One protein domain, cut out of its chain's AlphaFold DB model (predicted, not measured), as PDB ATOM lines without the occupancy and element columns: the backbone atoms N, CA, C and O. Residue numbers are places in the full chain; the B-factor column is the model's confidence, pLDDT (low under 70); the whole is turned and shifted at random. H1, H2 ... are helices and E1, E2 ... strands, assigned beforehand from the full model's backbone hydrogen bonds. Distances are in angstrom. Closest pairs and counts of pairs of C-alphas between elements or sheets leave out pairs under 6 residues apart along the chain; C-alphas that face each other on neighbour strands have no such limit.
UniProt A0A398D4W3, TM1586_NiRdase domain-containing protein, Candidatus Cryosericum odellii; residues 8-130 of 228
ATOM      1  N   ILE A   8      -1.684  18.849 -12.992       96.38
ATOM      2  CA  ILE A   8      -1.693  17.452 -13.459       96.38
ATOM      3  C   ILE A   8      -2.745  17.277 -14.560       96.38
ATOM      4  O   ILE A   8      -2.459  16.724 -15.625       96.38
ATOM      5  N   ASP A   9      -3.953  17.801 -14.341       94.50
ATOM      6  CA  ASP A   9      -5.012  17.765 -15.351       94.50
ATOM      7  C   ASP A   9      -4.696  18.658 -16.553       94.50
ATOM      8  O   ASP A   9      -4.960  18.268 -17.696       94.50
ATOM      9  N   LEU A  10      -4.088  19.821 -16.323       94.69
ATOM     10  CA  LEU A  10      -3.689  20.732 -17.390       94.69
ATOM     11  C   LEU A  10      -2.627  20.100 -18.301       94.69
ATOM     12  O   LEU A  10      -2.787  20.091 -19.518       94.69
ATOM     13  N   ILE A  11      -1.588  19.486 -17.726       96.50
ATOM     14  CA  ILE A  11      -0.539  18.764 -18.459       96.50
ATOM     15  C   ILE A  11      -1.144  17.599 -19.248       96.50
ATOM     16  O   ILE A  11      -0.793  17.393 -20.412       96.50
ATOM     17  N   ARG A  12      -2.077  16.855 -18.640       92.94
ATOM     18  CA  ARG A  12      -2.755  15.717 -19.278       92.94
ATOM     19  C   ARG A  12      -3.622  16.128 -20.465       92.94
ATOM     20  O   ARG A  12      -3.716  15.378 -21.434       92.94
ATOM     21  N   THR A  13      -4.277  17.282 -20.381       89.62
ATOM     22  CA  THR A  13      -5.228  17.756 -21.401       89.62
ATOM     23  C   THR A  13      -4.599  18.704 -22.425       89.62
ATOM     24  O   THR A  13      -5.182  18.947 -23.491       89.62
ATOM     25  N   ARG A  14      -3.386  19.204 -22.153       90.19
ATOM     26  CA  ARG A  14      -2.619  20.040 -23.073       90.19
ATOM     27  C   ARG A  14      -2.375  19.323 -24.398       90.19
ATOM     28  O   ARG A  14      -1.857  18.211 -24.466       90.19
ATOM     29  N   HIS A  15      -2.600  20.058 -25.477       89.25
ATOM     30  CA  HIS A  15      -2.225  19.666 -26.825       89.25
ATOM     31  C   HIS A  15      -1.667  20.871 -27.586       89.25
ATOM     32  O   HIS A  15      -1.929  22.024 -27.253       89.25
ATOM     33  N   SER A  16      -0.876  20.606 -28.624       92.00
ATOM     34  CA  SER A  16      -0.393  21.659 -29.517       92.00
ATOM     35  C   SER A  16      -1.541  22.184 -30.381       92.00
ATOM     36  O   SER A  16      -1.984  21.486 -31.297       92.00
ATOM     37  N   THR A  17      -1.982  23.412 -30.120       91.69
ATOM     38  CA  THR A  17      -3.000  24.097 -30.924       91.69
ATOM     39  C   THR A  17      -2.397  24.516 -32.263       91.69
ATOM     40  O   THR A  17      -1.308  25.085 -32.331       91.69
ATOM     41  N   ARG A  18      -3.074  24.180 -33.360       90.00
ATOM     42  CA  ARG A  18      -2.622  24.488 -34.732       90.00
ATOM     43  C   ARG A  18      -3.724  25.068 -35.611       90.00
ATOM     44  O   ARG A  18      -3.512  25.238 -36.805       90.00
ATOM     45  N   ASP A  19      -4.882  25.320 -35.015       89.69
ATOM     46  CA  ASP A  19      -6.029  25.952 -35.647       89.69
ATOM     47  C   ASP A  19      -6.552  26.999 -34.665       89.69
ATOM     48  O   ASP A  19      -6.845  26.684 -33.508       89.69
ATOM     49  N   TYR A  20      -6.568  28.246 -35.113       92.62
ATOM     50  CA  TYR A  20      -6.769  29.424 -34.280       92.62
ATOM     51  C   TYR A  20      -7.856  30.304 -34.888       92.62
ATOM     52  O   TYR A  20      -7.971  30.414 -36.115       92.62
ATOM     53  N   GLU A  21      -8.620  30.967 -34.028       92.75
ATOM     54  CA  GLU A  21      -9.494  32.055 -34.450       92.75
ATOM     55  C   GLU A  21      -8.652  33.195 -35.032       92.75
ATOM     56  O   GLU A  21      -7.613  33.570 -34.486       92.75
ATOM     57  N   GLN A  22      -9.087  33.745 -36.166       90.31
ATOM     58  CA  GLN A  22      -8.369  34.836 -36.817       90.31
ATOM     59  C   GLN A  22      -8.713  36.158 -36.138       90.31
ATOM     60  O   GLN A  22      -9.735  36.770 -36.443       90.31
ATOM     61  N   HIS A  23      -7.843  36.608 -35.238       91.38
ATOM     62  CA  HIS A  23      -7.923  37.943 -34.658       91.38
ATOM     63  C   HIS A  23      -6.528  38.473 -34.289       91.38
ATOM     64  O   HIS A  23      -5.668  37.701 -33.847       91.38
ATOM     65  N   PRO A  24      -6.273  39.783 -34.455       94.25
ATOM     66  CA  PRO A  24      -5.070  40.408 -33.921       94.25
ATOM     67  C   PRO A  24      -5.123  40.460 -32.388       94.25
ATOM     68  O   PRO A  24      -6.199  40.450 -31.790       94.25
ATOM     69  N   LEU A  25      -3.951  40.553 -31.756       96.50
ATOM     70  CA  LEU A  25      -3.858  40.801 -30.317       96.50
ATOM     71  C   LEU A  25      -4.303  42.231 -29.990       96.50
ATOM     72  O   LEU A  25      -3.705  43.193 -30.484       96.50
ATOM     73  N   THR A  26      -5.302  42.349 -29.121       97.19
ATOM     74  CA  THR A  26      -5.685  43.600 -28.454       97.19
ATOM     75  C   THR A  26      -4.706  43.947 -27.325       97.19
ATOM     76  O   THR A  26      -3.864  43.133 -26.943       97.19
ATOM     77  N   ASP A  27      -4.816  45.146 -26.750       97.44
ATOM     78  CA  ASP A  27      -4.004  45.524 -25.584       97.44
ATOM     79  C   ASP A  27      -4.324  44.660 -24.357       97.44
ATOM     80  O   ASP A  27      -3.418  44.283 -23.615       97.44
ATOM     81  N   ALA A  28      -5.591  44.268 -24.191       97.31
ATOM     82  CA  ALA A  28      -6.012  43.345 -23.141       97.31
ATOM     83  C   ALA A  28      -5.396  41.948 -23.332       97.31
ATOM     84  O   ALA A  28      -4.884  41.367 -22.377       97.31
ATOM     85  N   ASP A  29      -5.363  41.443 -24.571       97.56
ATOM     86  CA  ASP A  29      -4.712  40.166 -24.883       97.56
ATOM     87  C   ASP A  29      -3.219  40.200 -24.545       97.56
ATOM     88  O   ASP A  29      -2.677  39.264 -23.957       97.56
ATOM     89  N   ARG A  30      -2.537  41.296 -24.902       98.06
ATOM     90  CA  ARG A  30      -1.114  41.484 -24.590       98.06
ATOM     91  C   ARG A  30      -0.879  41.527 -23.090       98.06
ATOM     92  O   ARG A  30       0.061  40.888 -22.634       98.06
ATOM     93  N   ALA A  31      -1.713  42.247 -22.343       98.00
ATOM     94  CA  ALA A  31      -1.609  42.313 -20.891       98.00
ATOM     95  C   ALA A  31      -1.725  40.916 -20.262       98.00
ATOM     96  O   ALA A  31      -0.852  40.537 -19.486       98.00
ATOM     97  N   GLN A  32      -2.715  40.119 -20.678       97.81
ATOM     98  CA  GLN A  32      -2.893  38.752 -20.178       97.81
ATOM     99  C   GLN A  32      -1.710  37.836 -20.537       97.81
ATOM    100  O   GLN A  32      -1.222  37.074 -19.707       97.81
ATOM    101  N   ILE A  33      -1.194  37.930 -21.768       98.31
ATOM    102  CA  ILE A  33      -0.003  37.170 -22.170       98.31
ATOM    103  C   ILE A  33       1.213  37.570 -21.326       98.31
ATOM    104  O   ILE A  33       1.989  36.709 -20.917       98.31
ATOM    105  N   MET A  34       1.386  38.865 -21.056       98.31
ATOM    106  CA  MET A  34       2.504  39.351 -20.252       98.31
ATOM    107  C   MET A  34       2.361  39.010 -18.763       98.31
ATOM    108  O   MET A  34       3.377  38.844 -18.094       98.31
ATOM    109  N   GLU A  35       1.145  38.831 -18.249       98.25
ATOM    110  CA  GLU A  35       0.907  38.292 -16.904       98.25
ATOM    111  C   GLU A  35       1.363  36.828 -16.800       98.25
ATOM    112  O   GLU A  35       2.101  36.471 -15.880       98.25
ATOM    113  N   ALA A  36       1.045  36.003 -17.804       98.06
ATOM    114  CA  ALA A  36       1.571  34.641 -17.895       98.06
ATOM    115  C   ALA A  36       3.110  34.622 -17.964       98.06
ATOM    116  O   ALA A  36       3.745  33.808 -17.292       98.06
ATOM    117  N   VAL A  37       3.716  35.547 -18.718       98.31
ATOM    118  CA  VAL A  37       5.178  35.747 -18.753       98.31
ATOM    119  C   VAL A  37       5.732  36.092 -17.370       98.31
ATOM    120  O   VAL A  37       6.693  35.469 -16.929       98.31
ATOM    121  N   ALA A  38       5.117  37.046 -16.670       97.81
ATOM    122  CA  ALA A  38       5.563  37.498 -15.354       97.81
ATOM    123  C   ALA A  38       5.434  36.420 -14.259       97.81
ATOM    124  O   ALA A  38       6.128  36.492 -13.247       97.81
ATOM    125  N   SER A  39       4.566  35.422 -14.458       96.31
ATOM    126  CA  SER A  39       4.377  34.301 -13.529       96.31
ATOM    127  C   SER A  39       5.486  33.241 -13.585       96.31
ATOM    128  O   SER A  39       5.612  32.434 -12.661       96.31
ATOM    129  N   ALA A  40       6.285  33.219 -14.657       96.81
ATOM    130  CA  ALA A  40       7.342  32.233 -14.826       96.81
ATOM    131  C   ALA A  40       8.512  32.523 -13.881       96.81
ATOM    132  O   ALA A  40       8.978  33.657 -13.769       96.81
ATOM    133  N   VAL A  41       9.020  31.478 -13.228       95.44
ATOM    134  CA  VAL A  41      10.205  31.586 -12.372       95.44
ATOM    135  C   VAL A  41      11.431  30.997 -13.064       95.44
ATOM    136  O   VAL A  41      11.296  29.999 -13.785       95.44
ATOM    137  N   PRO A  42      12.625  31.574 -12.846       96.25
ATOM    138  CA  PRO A  42      13.839  31.057 -13.450       96.25
ATOM    139  C   PRO A  42      14.276  29.722 -12.827       96.25
ATOM    140  O   PRO A  42      14.002  29.445 -11.656       96.25
ATOM    141  N   LEU A  43      14.957  28.896 -13.618       94.50
ATOM    142  CA  LEU A  43      15.659  27.683 -13.194       94.50
ATOM    143  C   LEU A  43      17.021  28.032 -12.576       94.50
ATOM    144  O   LEU A  43      17.395  27.459 -11.555       94.50
ATOM    145  N   SER A  44      17.738  28.979 -13.175       92.12
ATOM    146  CA  SER A  44      19.049  29.462 -12.753       92.12
ATOM    147  C   SER A  44      18.998  30.936 -12.360       92.12
ATOM    148  O   SER A  44      18.365  31.759 -13.018       92.12
ATOM    149  N   SER A  45      19.708  31.312 -11.294       91.19
ATOM    150  CA  SER A  45      19.809  32.714 -10.874       91.19
ATOM    151  C   SER A  45      20.729  33.556 -11.763       91.19
ATOM    152  O   SER A  45      20.782  34.770 -11.585       91.19
ATOM    153  N   THR A  46      21.494  32.929 -12.663       92.38
ATOM    154  CA  THR A  46      22.483  33.596 -13.526       92.38
ATOM    155  C   THR A  46      22.015  33.759 -14.969       92.38
ATOM    156  O   THR A  46      22.609  34.545 -15.707       92.38
ATOM    157  N   VAL A  47      20.964  33.043 -15.382       95.56
ATOM    158  CA  VAL A  47      20.389  33.163 -16.723       95.56
ATOM    159  C   VAL A  47      19.166  34.070 -16.668       95.56
ATOM    160  O   VAL A  47      18.203  33.816 -15.948       95.56
ATOM    161  N   HIS A  48      19.189  35.132 -17.470       95.75
ATOM    162  CA  HIS A  48      18.099  36.098 -17.554       95.75
ATOM    163  C   HIS A  48      17.525  36.112 -18.970       95.75
ATOM    164  O   HIS A  48      18.219  36.463 -19.922       95.75
ATOM    165  N   LEU A  49      16.252  35.739 -19.098       97.81
ATOM    166  CA  LEU A  49      15.518  35.753 -20.360       97.81
ATOM    167  C   LEU A  49      14.486  36.879 -20.348       97.81
ATOM    168  O   LEU A  49      13.671  36.981 -19.432       97.81
ATOM    169  N   GLU A  50      14.497  37.706 -21.388       97.69
ATOM    170  CA  GLU A  50      13.503  38.762 -21.581       97.69
ATOM    171  C   GLU A  50      12.429  38.281 -22.566       97.69
ATOM    172  O   GLU A  50      12.571  38.400 -23.787       97.69
ATOM    173  N   TRP A  51      11.355  37.700 -22.031       98.44
ATOM    174  CA  TRP A  51      10.228  37.216 -22.828       98.44
ATOM    175  C   TRP A  51       9.366  38.364 -23.358       98.44
ATOM    176  O   TRP A  51       9.004  39.294 -22.641       98.44
ATOM    177  N   LYS A  52       9.019  38.273 -24.642       97.12
ATOM    178  CA  LYS A  52       8.298  39.284 -25.419       97.12
ATOM    179  C   LYS A  52       7.177  38.623 -26.211       97.12
ATOM    180  O   LYS A  52       7.237  37.435 -26.526       97.12
ATOM    181  N   VAL A  53       6.189  39.423 -26.610       97.31
ATOM    182  CA  VAL A  53       5.138  39.014 -27.550       97.31
ATOM    183  C   VAL A  53       5.228  39.816 -28.849       97.31
ATOM    184  O   VAL A  53       5.113  41.041 -28.865       97.31
ATOM    185  N   ALA A  54       5.410  39.123 -29.971       95.69
ATOM    186  CA  ALA A  54       5.356  39.710 -31.305       95.69
ATOM    187  C   ALA A  54       3.992  39.464 -31.957       95.69
ATOM    188  O   ALA A  54       3.475  38.347 -31.944       95.69
ATOM    189  N   ALA A  55       3.443  40.491 -32.612       93.44
ATOM    190  CA  ALA A  55       2.262  40.365 -33.466       93.44
ATOM    191  C   ALA A  55       2.644  39.731 -34.812       93.44
ATOM    192  O   ALA A  55       2.780  40.405 -35.832       93.44
ATOM    193  N   ARG A  56       2.889  38.420 -34.789       91.12
ATOM    194  CA  ARG A  56       3.122  37.584 -35.966       91.12
ATOM    195  C   ARG A  56       2.179  36.392 -35.916       91.12
ATOM    196  O   ARG A  56       2.010  35.799 -34.858       91.12
ATOM    197  N   SER A  57       1.627  36.029 -37.067       90.75
ATOM    198  CA  SER A  57       0.541  35.051 -37.181       90.75
ATOM    199  C   SER A  57       0.890  33.806 -38.014       90.75
ATOM    200  O   SER A  57       0.109  33.406 -38.888       90.75
ATOM    201  N   PRO A  58       2.052  33.145 -37.812       88.94
ATOM    202  CA  PRO A  58       2.289  31.874 -38.486       88.94
ATOM    203  C   PRO A  58       1.204  30.866 -38.091       88.94
ATOM    204  O   PRO A  58       0.770  30.811 -36.944       88.94
ATOM    205  N   MET A  59       0.753  30.060 -39.053       84.06
ATOM    206  CA  MET A  59      -0.326  29.082 -38.844       84.06
ATOM    207  C   MET A  59      -1.664  29.695 -38.381       84.06
ATOM    208  O   MET A  59      -2.530  28.969 -37.899       84.06
ATOM    209  N   GLY A  60      -1.846  31.012 -38.538       89.88
ATOM    210  CA  GLY A  60      -3.071  31.712 -38.160       89.88
ATOM    211  C   GLY A  60      -3.191  32.049 -36.672       89.88
ATOM    212  O   GLY A  60      -4.279  32.432 -36.262       89.88
ATOM    213  N   CYS A  61      -2.132  31.909 -35.864       95.06
ATOM    214  CA  CYS A  61      -2.159  32.368 -34.469       95.06
ATOM    215  C   CYS A  61      -2.213  33.904 -34.368       95.06
ATOM    216  O   CYS A  61      -1.986  34.608 -35.351       95.06
ATOM    217  N   SER A  62      -2.467  34.437 -33.176       96.56
ATOM    218  CA  SER A  62      -2.550  35.887 -32.943       96.56
ATOM    219  C   SER A  62      -1.178  36.514 -32.669       96.56
ATOM    220  O   SER A  62      -0.941  37.677 -33.003       96.56
ATOM    221  N   GLY A  63      -0.252  35.748 -32.082       96.50
ATOM    222  CA  GLY A  63       1.103  36.210 -31.792       96.50
ATOM    223  C   GLY A  63       2.119  35.096 -31.554       96.50
ATOM    224  O   GLY A  63       1.784  33.910 -31.515       96.50
ATOM    225  N   LEU A  64       3.371  35.512 -31.369       97.56
ATOM    226  CA  LEU A  64       4.491  34.666 -30.966       97.56
ATOM    227  C   LEU A  64       5.068  35.171 -29.647       97.56
ATOM    228  O   LEU A  64       5.502  36.320 -29.577       97.56
ATOM    229  N   VAL A  65       5.118  34.305 -28.641       98.12
ATOM    230  CA  VAL A  65       5.850  34.525 -27.390       98.12
ATOM    231  C   VAL A  65       7.249  33.932 -27.534       98.12
ATOM    232  O   VAL A  65       7.399  32.791 -27.979       98.12
ATOM    233  N   TYR A  66       8.280  34.714 -27.231       98.19
ATOM    234  CA  TYR A  66       9.677  34.307 -27.394       98.19
ATOM    235  C   TYR A  66      10.604  35.127 -26.495       98.19
ATOM    236  O   TYR A  66      10.253  36.236 -26.102       98.19
ATOM    237  N   ALA A  67      11.802  34.615 -26.241       98.12
ATOM    238  CA  ALA A  67      12.924  35.393 -25.722       98.12
ATOM    239  C   ALA A  67      14.162  35.182 -26.607       98.12
ATOM    240  O   ALA A  67      14.230  34.235 -27.401       98.12
ATOM    241  N   GLU A  68      15.134  36.073 -26.479       97.81
ATOM    242  CA  GLU A  68      16.492  35.808 -26.949       97.81
ATOM    243  C   GLU A  68      17.190  34.892 -25.941       97.81
ATOM    244  O   GLU A  68      16.977  35.021 -24.737       97.81
ATOM    245  N   SER A  69      17.987  33.946 -26.427       96.75
ATOM    246  CA  SER A  69      18.717  32.992 -25.593       96.75
ATOM    247  C   SER A  69      20.097  32.756 -26.178       96.75
ATOM    248  O   SER A  69      20.250  32.653 -27.399       96.75
ATOM    249  N   GLY A  70      21.089  32.585 -25.307       95.69
ATOM    250  CA  GLY A  70      22.351  31.981 -25.705       95.69
ATOM    251  C   GLY A  70      22.187  30.505 -26.077       95.69
ATOM    252  O   GLY A  70      21.078  29.957 -26.137       95.69
ATOM    253  N   THR A  71      23.312  29.868 -26.390       95.06
ATOM    254  CA  THR A  71      23.351  28.513 -26.959       95.06
ATOM    255  C   THR A  71      23.914  27.464 -26.008       95.06
ATOM    256  O   THR A  71      24.068  26.316 -26.428       95.06
ATOM    257  N   SER A  72      24.261  27.829 -24.769       95.38
ATOM    258  CA  SER A  72      24.692  26.846 -23.772       95.38
ATOM    259  C   SER A  72      23.544  25.911 -23.382       95.38
ATOM    260  O   SER A  72      22.366  26.198 -23.613       95.38
ATOM    261  N   ASP A  73      23.878  24.762 -22.798       94.88
ATOM    262  CA  ASP A  73      22.874  23.810 -22.329       94.88
ATOM    263  C   ASP A  73      22.000  24.392 -21.213       94.88
ATOM    264  O   ASP A  73      20.794  24.147 -21.198       94.88
ATOM    265  N   GLU A  74      22.595  25.180 -20.316       95.62
ATOM    266  CA  GLU A  74      21.905  25.851 -19.216       95.62
ATOM    267  C   GLU A  74      20.925  26.907 -19.737       95.62
ATOM    268  O   GLU A  74      19.748  26.855 -19.392       95.62
ATOM    269  N   GLU A  75      21.355  27.797 -20.639       97.44
ATOM    270  CA  GLU A  75      20.480  28.831 -21.217       97.44
ATOM    271  C   GLU A  75      19.324  28.226 -22.020       97.44
ATOM    272  O   GLU A  75      18.178  28.666 -21.939       97.44
ATOM    273  N   LEU A  76      19.603  27.174 -22.789       97.62
ATOM    274  CA  LEU A  76      18.576  26.504 -23.571       97.62
ATOM    275  C   LEU A  76      17.607  25.701 -22.688       97.62
ATOM    276  O   LEU A  76      16.421  25.628 -23.014       97.62
ATOM    277  N   ALA A  77      18.076  25.108 -21.586       97.94
ATOM    278  CA  ALA A  77      17.205  24.481 -20.594       97.94
ATOM    279  C   ALA A  77      16.356  25.526 -19.855       97.94
ATOM    280  O   ALA A  77      15.154  25.318 -19.701       97.94
ATOM    281  N   GLU A  78      16.929  26.673 -19.489       98.38
ATOM    282  CA  GLU A  78      16.202  27.821 -18.936       98.38
ATOM    283  C   GLU A  78      15.067  28.258 -19.874       98.38
ATOM    284  O   GLU A  78      13.919  28.409 -19.449       98.38
ATOM    285  N   TYR A  79      15.357  28.365 -21.175       98.44
ATOM    286  CA  TYR A  79      14.377  28.744 -22.193       98.44
ATOM    287  C   TYR A  79      13.178  27.797 -22.233       98.44
ATOM    288  O   TYR A  79      12.025  28.226 -22.258       98.44
ATOM    289  N   GLY A  80      13.443  26.490 -22.228       98.50
ATOM    290  CA  GLY A  80      12.387  25.485 -22.175       98.50
ATOM    291  C   GLY A  80      11.603  25.524 -20.862       98.50
ATOM    292  O   GLY A  80      10.381  25.386 -20.871       98.50
ATOM    293  N   TYR A  81      12.304  25.728 -19.747       98.75
ATOM    294  CA  TYR A  81      11.737  25.699 -18.404       98.75
ATOM    295  C   TYR A  81      10.797  26.873 -18.143       98.75
ATOM    296  O   TYR A  81       9.659  26.665 -17.721       98.75
ATOM    297  N   GLN A  82      11.229  28.101 -18.431       98.81
ATOM    298  CA  GLN A  82      10.352  29.269 -18.342       98.81
ATOM    299  C   GLN A  82       9.248  29.198 -19.398       98.81
ATOM    300  O   GLN A  82       8.079  29.401 -19.083       98.81
ATOM    301  N   GLY A  83       9.589  28.833 -20.637       98.69
ATOM    302  CA  GLY A  83       8.624  28.778 -21.731       98.69
ATOM    303  C   GLY A  83       7.458  27.824 -21.468       98.69
ATOM    304  O   GLY A  83       6.317  28.174 -21.759       98.69
ATOM    305  N   GLU A  84       7.697  26.646 -20.882       98.81
ATOM    306  CA  GLU A  84       6.600  25.718 -20.574       98.81
ATOM    307  C   GLU A  84       5.759  26.189 -19.378       98.81
ATOM    308  O   GLU A  84       4.546  25.994 -19.385       98.81
ATOM    309  N   GLN A  85       6.342  26.886 -18.394       98.69
ATOM    310  CA  GLN A  85       5.551  27.549 -17.345       98.69
ATOM    311  C   GLN A  85       4.595  28.588 -17.948       98.69
ATOM    312  O   GLN A  85       3.407  28.587 -17.628       98.69
ATOM    313  N   ILE A  86       5.089  29.404 -18.886       98.69
ATOM    314  CA  ILE A  86       4.281  30.390 -19.619       98.69
ATOM    315  C   ILE A  86       3.186  29.686 -20.428       98.69
ATOM    316  O   ILE A  86       2.031  30.102 -20.402       98.69
ATOM    317  N   VAL A  87       3.520  28.591 -21.119       98.69
ATOM    318  CA  VAL A  87       2.546  27.765 -21.850       98.69
ATOM    319  C   VAL A  87       1.430  27.283 -20.928       98.69
ATOM    320  O   VAL A  87       0.263  27.407 -21.294       98.69
ATOM    321  N   LEU A  88       1.761  26.744 -19.752       98.19
ATOM    322  CA  LEU A  88       0.771  26.255 -18.793       98.19
ATOM    323  C   LEU A  88      -0.097  27.399 -18.248       98.19
ATOM    324  O   LEU A  88      -1.316  27.259 -18.222       98.19
ATOM    325  N   ALA A  89       0.488  28.547 -17.900       97.94
ATOM    326  CA  ALA A  89      -0.275  29.720 -17.470       97.94
ATOM    327  C   ALA A  89      -1.257  30.197 -18.561       97.94
ATOM    328  O   ALA A  89      -2.447  30.361 -18.306       97.94
ATOM    329  N   LEU A  90      -0.801  30.296 -19.813       98.00
ATOM    330  CA  LEU A  90      -1.653  30.648 -20.952       98.00
ATOM    331  C   LEU A  90      -2.798  29.640 -21.163       98.00
ATOM    332  O   LEU A  90      -3.937  30.028 -21.424       98.00
ATOM    333  N   LEU A  91      -2.520  28.339 -21.051       96.56
ATOM    334  CA  LEU A  91      -3.537  27.293 -21.207       96.56
ATOM    335  C   LEU A  91      -4.586  27.330 -20.093       96.56
ATOM    336  O   LEU A  91      -5.761  27.082 -20.370       96.56
ATOM    337  N   ALA A  92      -4.180  27.639 -18.857       95.88
ATOM    338  CA  ALA A  92      -5.096  27.820 -17.731       95.88
ATOM    339  C   ALA A  92      -6.125  28.930 -18.008       95.88
ATOM    340  O   ALA A  92      -7.296  28.796 -17.651       95.88
ATOM    341  N   ASP A  93      -5.700  29.948 -18.752       95.19
ATOM    342  CA  ASP A  93      -6.493  31.093 -19.196       95.19
ATOM    343  C   ASP A  93      -7.244  30.867 -20.525       95.19
ATOM    344  O   ASP A  93      -7.835  31.786 -21.104       95.19
ATOM    345  N   GLY A  94      -7.238  29.633 -21.035       94.44
ATOM    346  CA  GLY A  94      -7.970  29.239 -22.238       94.44
ATOM    347  C   GLY A  94      -7.302  29.635 -23.557       94.44
ATOM    348  O   GLY A  94      -7.943  29.581 -24.609       94.44
ATOM    349  N   TRP A  95      -6.027  30.030 -23.540       96.88
ATOM    350  CA  TRP A  95      -5.262  30.252 -24.766       96.88
ATOM    351  C   TRP A  95      -4.825  28.935 -25.402       96.88
ATOM    352  O   TRP A  95      -4.421  27.990 -24.729       96.88
ATOM    353  N   GLY A  96      -4.845  28.887 -26.731       96.06
ATOM    354  CA  GLY A  96      -4.197  27.835 -27.498       96.06
ATOM    355  C   GLY A  96      -2.715  28.135 -27.665       96.06
ATOM    356  O   GLY A  96      -2.341  29.272 -27.956       96.06
ATOM    357  N   THR A  97      -1.872  27.111 -27.520       96.88
ATOM    358  CA  THR A  97      -0.417  27.255 -27.652       96.88
ATOM    359  C   THR A  97       0.226  26.157 -28.494       96.88
ATOM    360  O   THR A  97      -0.255  25.021 -28.569       96.88
ATOM    361  N   CYS A  98       1.351  26.473 -29.142       95.81
ATOM    362  CA  CYS A  98       2.225  25.475 -29.760       95.81
ATOM    363  C   CYS A  98       3.678  25.952 -29.798       95.81
ATOM    364  O   CYS A  98       3.986  27.007 -30.344       95.81
ATOM    365  N   TRP A  99       4.591  25.110 -29.315       96.69
ATOM    366  CA  TRP A  99       6.016  25.256 -29.594       96.69
ATOM    367  C   TRP A  99       6.272  25.197 -31.104       96.69
ATOM    368  O   TRP A  99       5.882  24.239 -31.779       96.69
ATOM    369  N   TYR A 100       6.922  26.226 -31.639       93.94
ATOM    370  CA  TYR A 100       7.077  26.450 -33.068       93.94
ATOM    371  C   TYR A 100       8.500  26.892 -33.413       93.94
ATOM    372  O   TYR A 100       8.969  27.954 -33.019       93.94
ATOM    373  N   ALA A 101       9.202  26.052 -34.174       90.75
ATOM    374  CA  ALA A 101      10.606  26.266 -34.529       90.75
ATOM    375  C   ALA A 101      10.833  26.582 -36.019       90.75
ATOM    376  O   ALA A 101      11.981  26.782 -36.413       90.75
ATOM    377  N   MET A 102       9.775  26.586 -36.848       85.94
ATOM    378  CA  MET A 102       9.892  26.845 -38.294       85.94
ATOM    379  C   MET A 102      10.077  28.333 -38.602       85.94
ATOM    380  O   MET A 102      10.869  28.674 -39.471       85.94
ATOM    381  N   VAL A 103       9.389  29.214 -37.871       80.69
ATOM    382  CA  VAL A 103       9.664  30.656 -37.894       80.69
ATOM    383  C   VAL A 103      10.330  31.003 -36.577       80.69
ATOM    384  O   VAL A 103       9.706  30.920 -35.520       80.69
ATOM    385  N   ARG A 104      11.613  31.355 -36.644       81.12
ATOM    386  CA  ARG A 104      12.379  31.799 -35.481       81.12
ATOM    387  C   ARG A 104      12.392  33.314 -35.433       81.12
ATOM    388  O   ARG A 104      12.633  33.972 -36.446       81.12
ATOM    389  N   MET A 105      12.120  33.852 -34.254       93.50
ATOM    390  CA  MET A 105      12.401  35.249 -33.961       93.50
ATOM    391  C   MET A 105      13.919  35.439 -33.793       93.50
ATOM    392  O   MET A 105      14.614  34.465 -33.486       93.50
ATOM    393  N   PRO A 106      14.458  36.650 -34.027       92.75
ATOM    394  CA  PRO A 106      15.880  36.925 -33.821       92.75
ATOM    395  C   PRO A 106      16.344  36.473 -32.432       92.75
ATOM    396  O   PRO A 106      15.619  36.669 -31.462       92.75
ATOM    397  N   GLY A 107      17.502  35.809 -32.361       94.19
ATOM    398  CA  GLY A 107      18.098  35.325 -31.106       94.19
ATOM    399  C   GLY A 107      17.338  34.202 -30.385       94.19
ATOM    400  O   GLY A 107      17.788  33.742 -29.342       94.19
ATOM    401  N   SER A 108      16.207  33.731 -30.917       95.94
ATOM    402  CA  SER A 108      15.348  32.750 -30.250       95.94
ATOM    403  C   SER A 108      15.550  31.329 -30.804       95.94
ATOM    404  O   SER A 108      15.517  31.135 -32.029       95.94
ATOM    405  N   PRO A 109      15.694  30.294 -29.948       94.69
ATOM    406  CA  PRO A 109      15.816  28.907 -30.405       94.69
ATOM    407  C   PRO A 109      14.513  28.388 -31.040       94.69
ATOM    408  O   PRO A 109      14.541  27.610 -32.001       94.69
ATOM    409  N   CYS A 110      13.366  28.835 -30.525       95.44
ATOM    410  CA  CYS A 110      12.014  28.560 -31.009       95.44
ATOM    411  C   CYS A 110      11.016  29.535 -30.368       95.44
ATOM    412  O   CYS A 110      11.275  30.081 -29.306       95.44
ATOM    413  N   SER A 111       9.850  29.729 -30.974       96.62
ATOM    414  CA  SER A 111       8.779  30.560 -30.401       96.62
ATOM    415  C   SER A 111       7.633  29.695 -29.879       96.62
ATOM    416  O   SER A 111       7.518  28.520 -30.229       96.62
ATOM    417  N   ILE A 112       6.740  30.291 -29.098       97.69
ATOM    418  CA  ILE A 112       5.452  29.717 -28.715       97.69
ATOM    419  C   ILE A 112       4.374  30.500 -29.465       97.69
ATOM    420  O   ILE A 112       4.237  31.707 -29.285       97.69
ATOM    421  N   THR A 113       3.614  29.841 -30.336       97.38
ATOM    422  CA  THR A 113       2.427  30.464 -30.935       97.38
ATOM    423  C   THR A 113       1.356  30.630 -29.869       97.38
ATOM    424  O   THR A 113       1.160  29.713 -29.073       97.38
ATOM    425  N   VAL A 114       0.642  31.753 -29.886       97.44
ATOM    426  CA  VAL A 114      -0.470  32.038 -28.971       97.44
ATOM    427  C   VAL A 114      -1.662  32.613 -29.739       97.44
ATOM    428  O   VAL A 114      -1.492  33.417 -30.657       97.44
ATOM    429  N   GLY A 115      -2.870  32.174 -29.395       96.88
ATOM    430  CA  GLY A 115      -4.131  32.647 -29.975       96.88
ATOM    431  C   GLY A 115      -5.327  31.906 -29.382       96.88
ATOM    432  O   GLY A 115      -5.145  30.901 -28.689       96.88
ATOM    433  N   LYS A 116      -6.553  32.362 -29.645       95.25
ATOM    434  CA  LYS A 116      -7.748  31.622 -29.215       95.25
ATOM    435  C   LYS A 116      -7.920  30.359 -30.073       95.25
ATOM    436  O   LYS A 116      -7.822  30.454 -31.301       95.25
ATOM    437  N   PRO A 117      -8.107  29.165 -29.476       92.06
ATOM    438  CA  PRO A 117      -8.355  27.953 -30.249       92.06
ATOM    439  C   PRO A 117      -9.629  28.113 -31.074       92.06
ATOM    440  O   PRO A 117     -10.651  28.524 -30.534       92.06
ATOM    441  N   ALA A 118      -9.590  27.751 -32.356       88.69
ATOM    442  CA  ALA A 118     -10.803  27.747 -33.168       88.69
ATOM    443  C   ALA A 118     -11.855  26.792 -32.573       88.69
ATOM    444  O   ALA A 118     -11.517  25.708 -32.080       88.69
ATOM    445  N   ALA A 119     -13.136  27.170 -32.652       79.88
ATOM    446  CA  ALA A 119     -14.242  26.299 -32.264       79.88
ATOM    447  C   ALA A 119     -14.115  24.913 -32.924       79.88
ATOM    448  O   ALA A 119     -13.724  24.795 -34.090       79.88
ATOM    449  N   ARG A 120     -14.454  23.848 -32.180       66.94
ATOM    450  CA  ARG A 120     -14.335  22.473 -32.688       66.94
ATOM    451  C   ARG A 120     -15.183  22.294 -33.950       66.94
ATOM    452  O   ARG A 120     -16.407  22.269 -33.882       66.94
ATOM    453  N   GLY A 121     -14.514  22.110 -35.083       64.06
ATOM    454  CA  GLY A 121     -15.110  21.842 -36.388       64.06
ATOM    455  C   GLY A 121     -14.367  20.727 -37.124       64.06
ATOM    456  O   GLY A 121     -13.395  20.163 -36.620       64.06
ATOM    457  N   VAL A 122     -14.796  20.403 -38.348       61.09
ATOM    458  CA  VAL A 122     -14.183  19.326 -39.156       61.09
ATOM    459  C   VAL A 122     -12.666  19.520 -39.293       61.09
ATOM    460  O   VAL A 122     -11.901  18.572 -39.128       61.09
ATOM    461  N   ARG A 123     -12.217  20.765 -39.501       63.50
ATOM    462  CA  ARG A 123     -10.796  21.123 -39.617       63.50
ATOM    463  C   ARG A 123     -10.007  20.848 -38.334       63.50
ATOM    464  O   ARG A 123      -8.955  20.216 -38.407       63.50
ATOM    465  N   SER A 124     -10.522  21.249 -37.171       62.16
ATOM    466  CA  SER A 124      -9.846  21.029 -35.886       62.16
ATOM    467  C   SER A 124      -9.767  19.540 -35.534       62.16
ATOM    468  O   SER A 124      -8.769  19.093 -34.975       62.16
ATOM    469  N   VAL A 125     -10.796  18.755 -35.881       61.94
ATOM    470  CA  VAL A 125     -10.807  17.296 -35.682       61.94
ATOM    471  C   VAL A 125      -9.756  16.630 -36.566       61.94
ATOM    472  O   VAL A 125      -8.948  15.863 -36.053       61.94
ATOM    473  N   VAL A 126      -9.709  16.963 -37.861       61.78
ATOM    474  CA  VAL A 126      -8.704  16.428 -38.799       61.78
ATOM    475  C   VAL A 126      -7.286  16.815 -38.371       61.78
ATOM    476  O   VAL A 126      -6.385  15.978 -38.359       61.78
ATOM    477  N   MET A 127      -7.069  18.066 -37.962       63.62
ATOM    478  CA  MET A 127      -5.745  18.511 -37.521       63.62
ATOM    479  C   MET A 127      -5.337  17.888 -36.175       63.62
ATOM    480  O   MET A 127      -4.157  17.613 -35.949       63.62
ATOM    481  N   GLY A 128      -6.312  17.628 -35.300       61.88
ATOM    482  CA  GLY A 128      -6.130  16.919 -34.036       61.88
ATOM    483  C   GLY A 128      -5.768  15.443 -34.224       61.88
ATOM    484  O   GLY A 128      -4.817  14.978 -33.599       61.88
ATOM    485  N   THR A 129      -6.453  14.721 -35.116       57.09
ATOM    486  CA  THR A 129      -6.187  13.296 -35.400       57.09
ATOM    487  C   THR A 129      -4.870  13.073 -36.142       57.09
ATOM    488  O   THR A 129      -4.176  12.093 -35.878       57.09
ATOM    489  N   LEU A 130      -4.464  14.007 -37.008       56.75
ATOM    490  CA  LEU A 130      -3.137  14.004 -37.637       56.75
ATOM    491  C   LEU A 130      -2.013  14.359 -36.651       56.75
ATOM    492  O   LEU A 130      -0.832  14.109 -36.920       56.75
TER     493      LEU A 130
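What this domain is: This is residues 8 to 130 of the 228 residues of the protein "TM1586_NiRdase domain-containing protein" of Candidatus Cryosericum odellii (UniProt A0A398D4W3). A twisted sheet of four short strands has two helices, the long H3 and the shorter H2, over one of its faces, with H2 and H3 steeply tilted to each other. H1, the first six residues, meets the last residues of H3, and H4, with the last residues, is set off from the other helices. The printed part has 123 residues with four named helices and four named strands, in the order H1 H2 E1 E2 H3 E3 E4 H4. The sheet's order is E1 - E2 - E4 - E3, all antiparallel, and the class is mixed, helices and strands. The whole is compact, with a radius of gyration of the C-alphas of 14.2 A, and spans 46 by 31 by 26 A, only just elongated.

Where its parts are: H1 is residues 8 to 13, 8.7 A long, beginning at C-alpha 8 (-1.693, 17.452, -13.459). H2 is residues 27 to 38, 16.1 A. E1, residues 52 to 54, is 6.6 A long and E2, residues 63 to 66, 9.8 A. H3, residues 73 to 92, is the longest helix at 28.6 A, beginning at C-alpha 73 (22.874, 23.810, -22.329). E3, residues 96 to 100, measures 12.7 A and E4, residues 111 to 115, 13.1 A. H4 is residues 122 to 129, 10.7 A, ending at C-alpha 129 (-6.187, 13.296, -35.400).

How they stand to each other: In the sheet, E1 and E2 form a hairpin, with N 52 and O 66 at 2.8 A. E2 and E4 are antiparallel at 148 degrees, with N 65 and O 112 at 2.8 A. E3 and E4 form a hairpin, with N 96 and O 115 at 2.8 A. E2, H3 and E3 make a split strand-helix-strand unit, two strands running the same way with E4 between them, and its crossover is right-handed. Two layers are formed by H2 and H3 on the same face of the sheet. H3 lies over E4 and E3 at a height of 9.1 A, along the strands; its closest C-alphas to E3 are Val 87 and Thr 97, 6.5 A. H2 lies over E2 at a height of 9.6 A. H2 and H3 touch, closest at the C-alphas of Ala 36 and Ala 89, 5.3 A, at a steep tilt of 49 degrees, opposite ways. H1 touches H3, about perpendicular at 80 degrees, closest at the C-alphas of Leu 10 and Ala 92, 7.2 A. H4 is apart from H3 and from E3. In H1, H2, H3 and H4 every O i to N i+4 pair is within hydrogen-bond range.

The domain as a whole: The two C-alphas farthest apart are those of Thr 46 and Val 122, 47.0 A. The printed part has no cut. The links H1 to H2 and H2 to E1 are long, and H3 to E3 is tight. The mean pLDDT of the printed part is 92.0, and residues 120 to 130 are under 70.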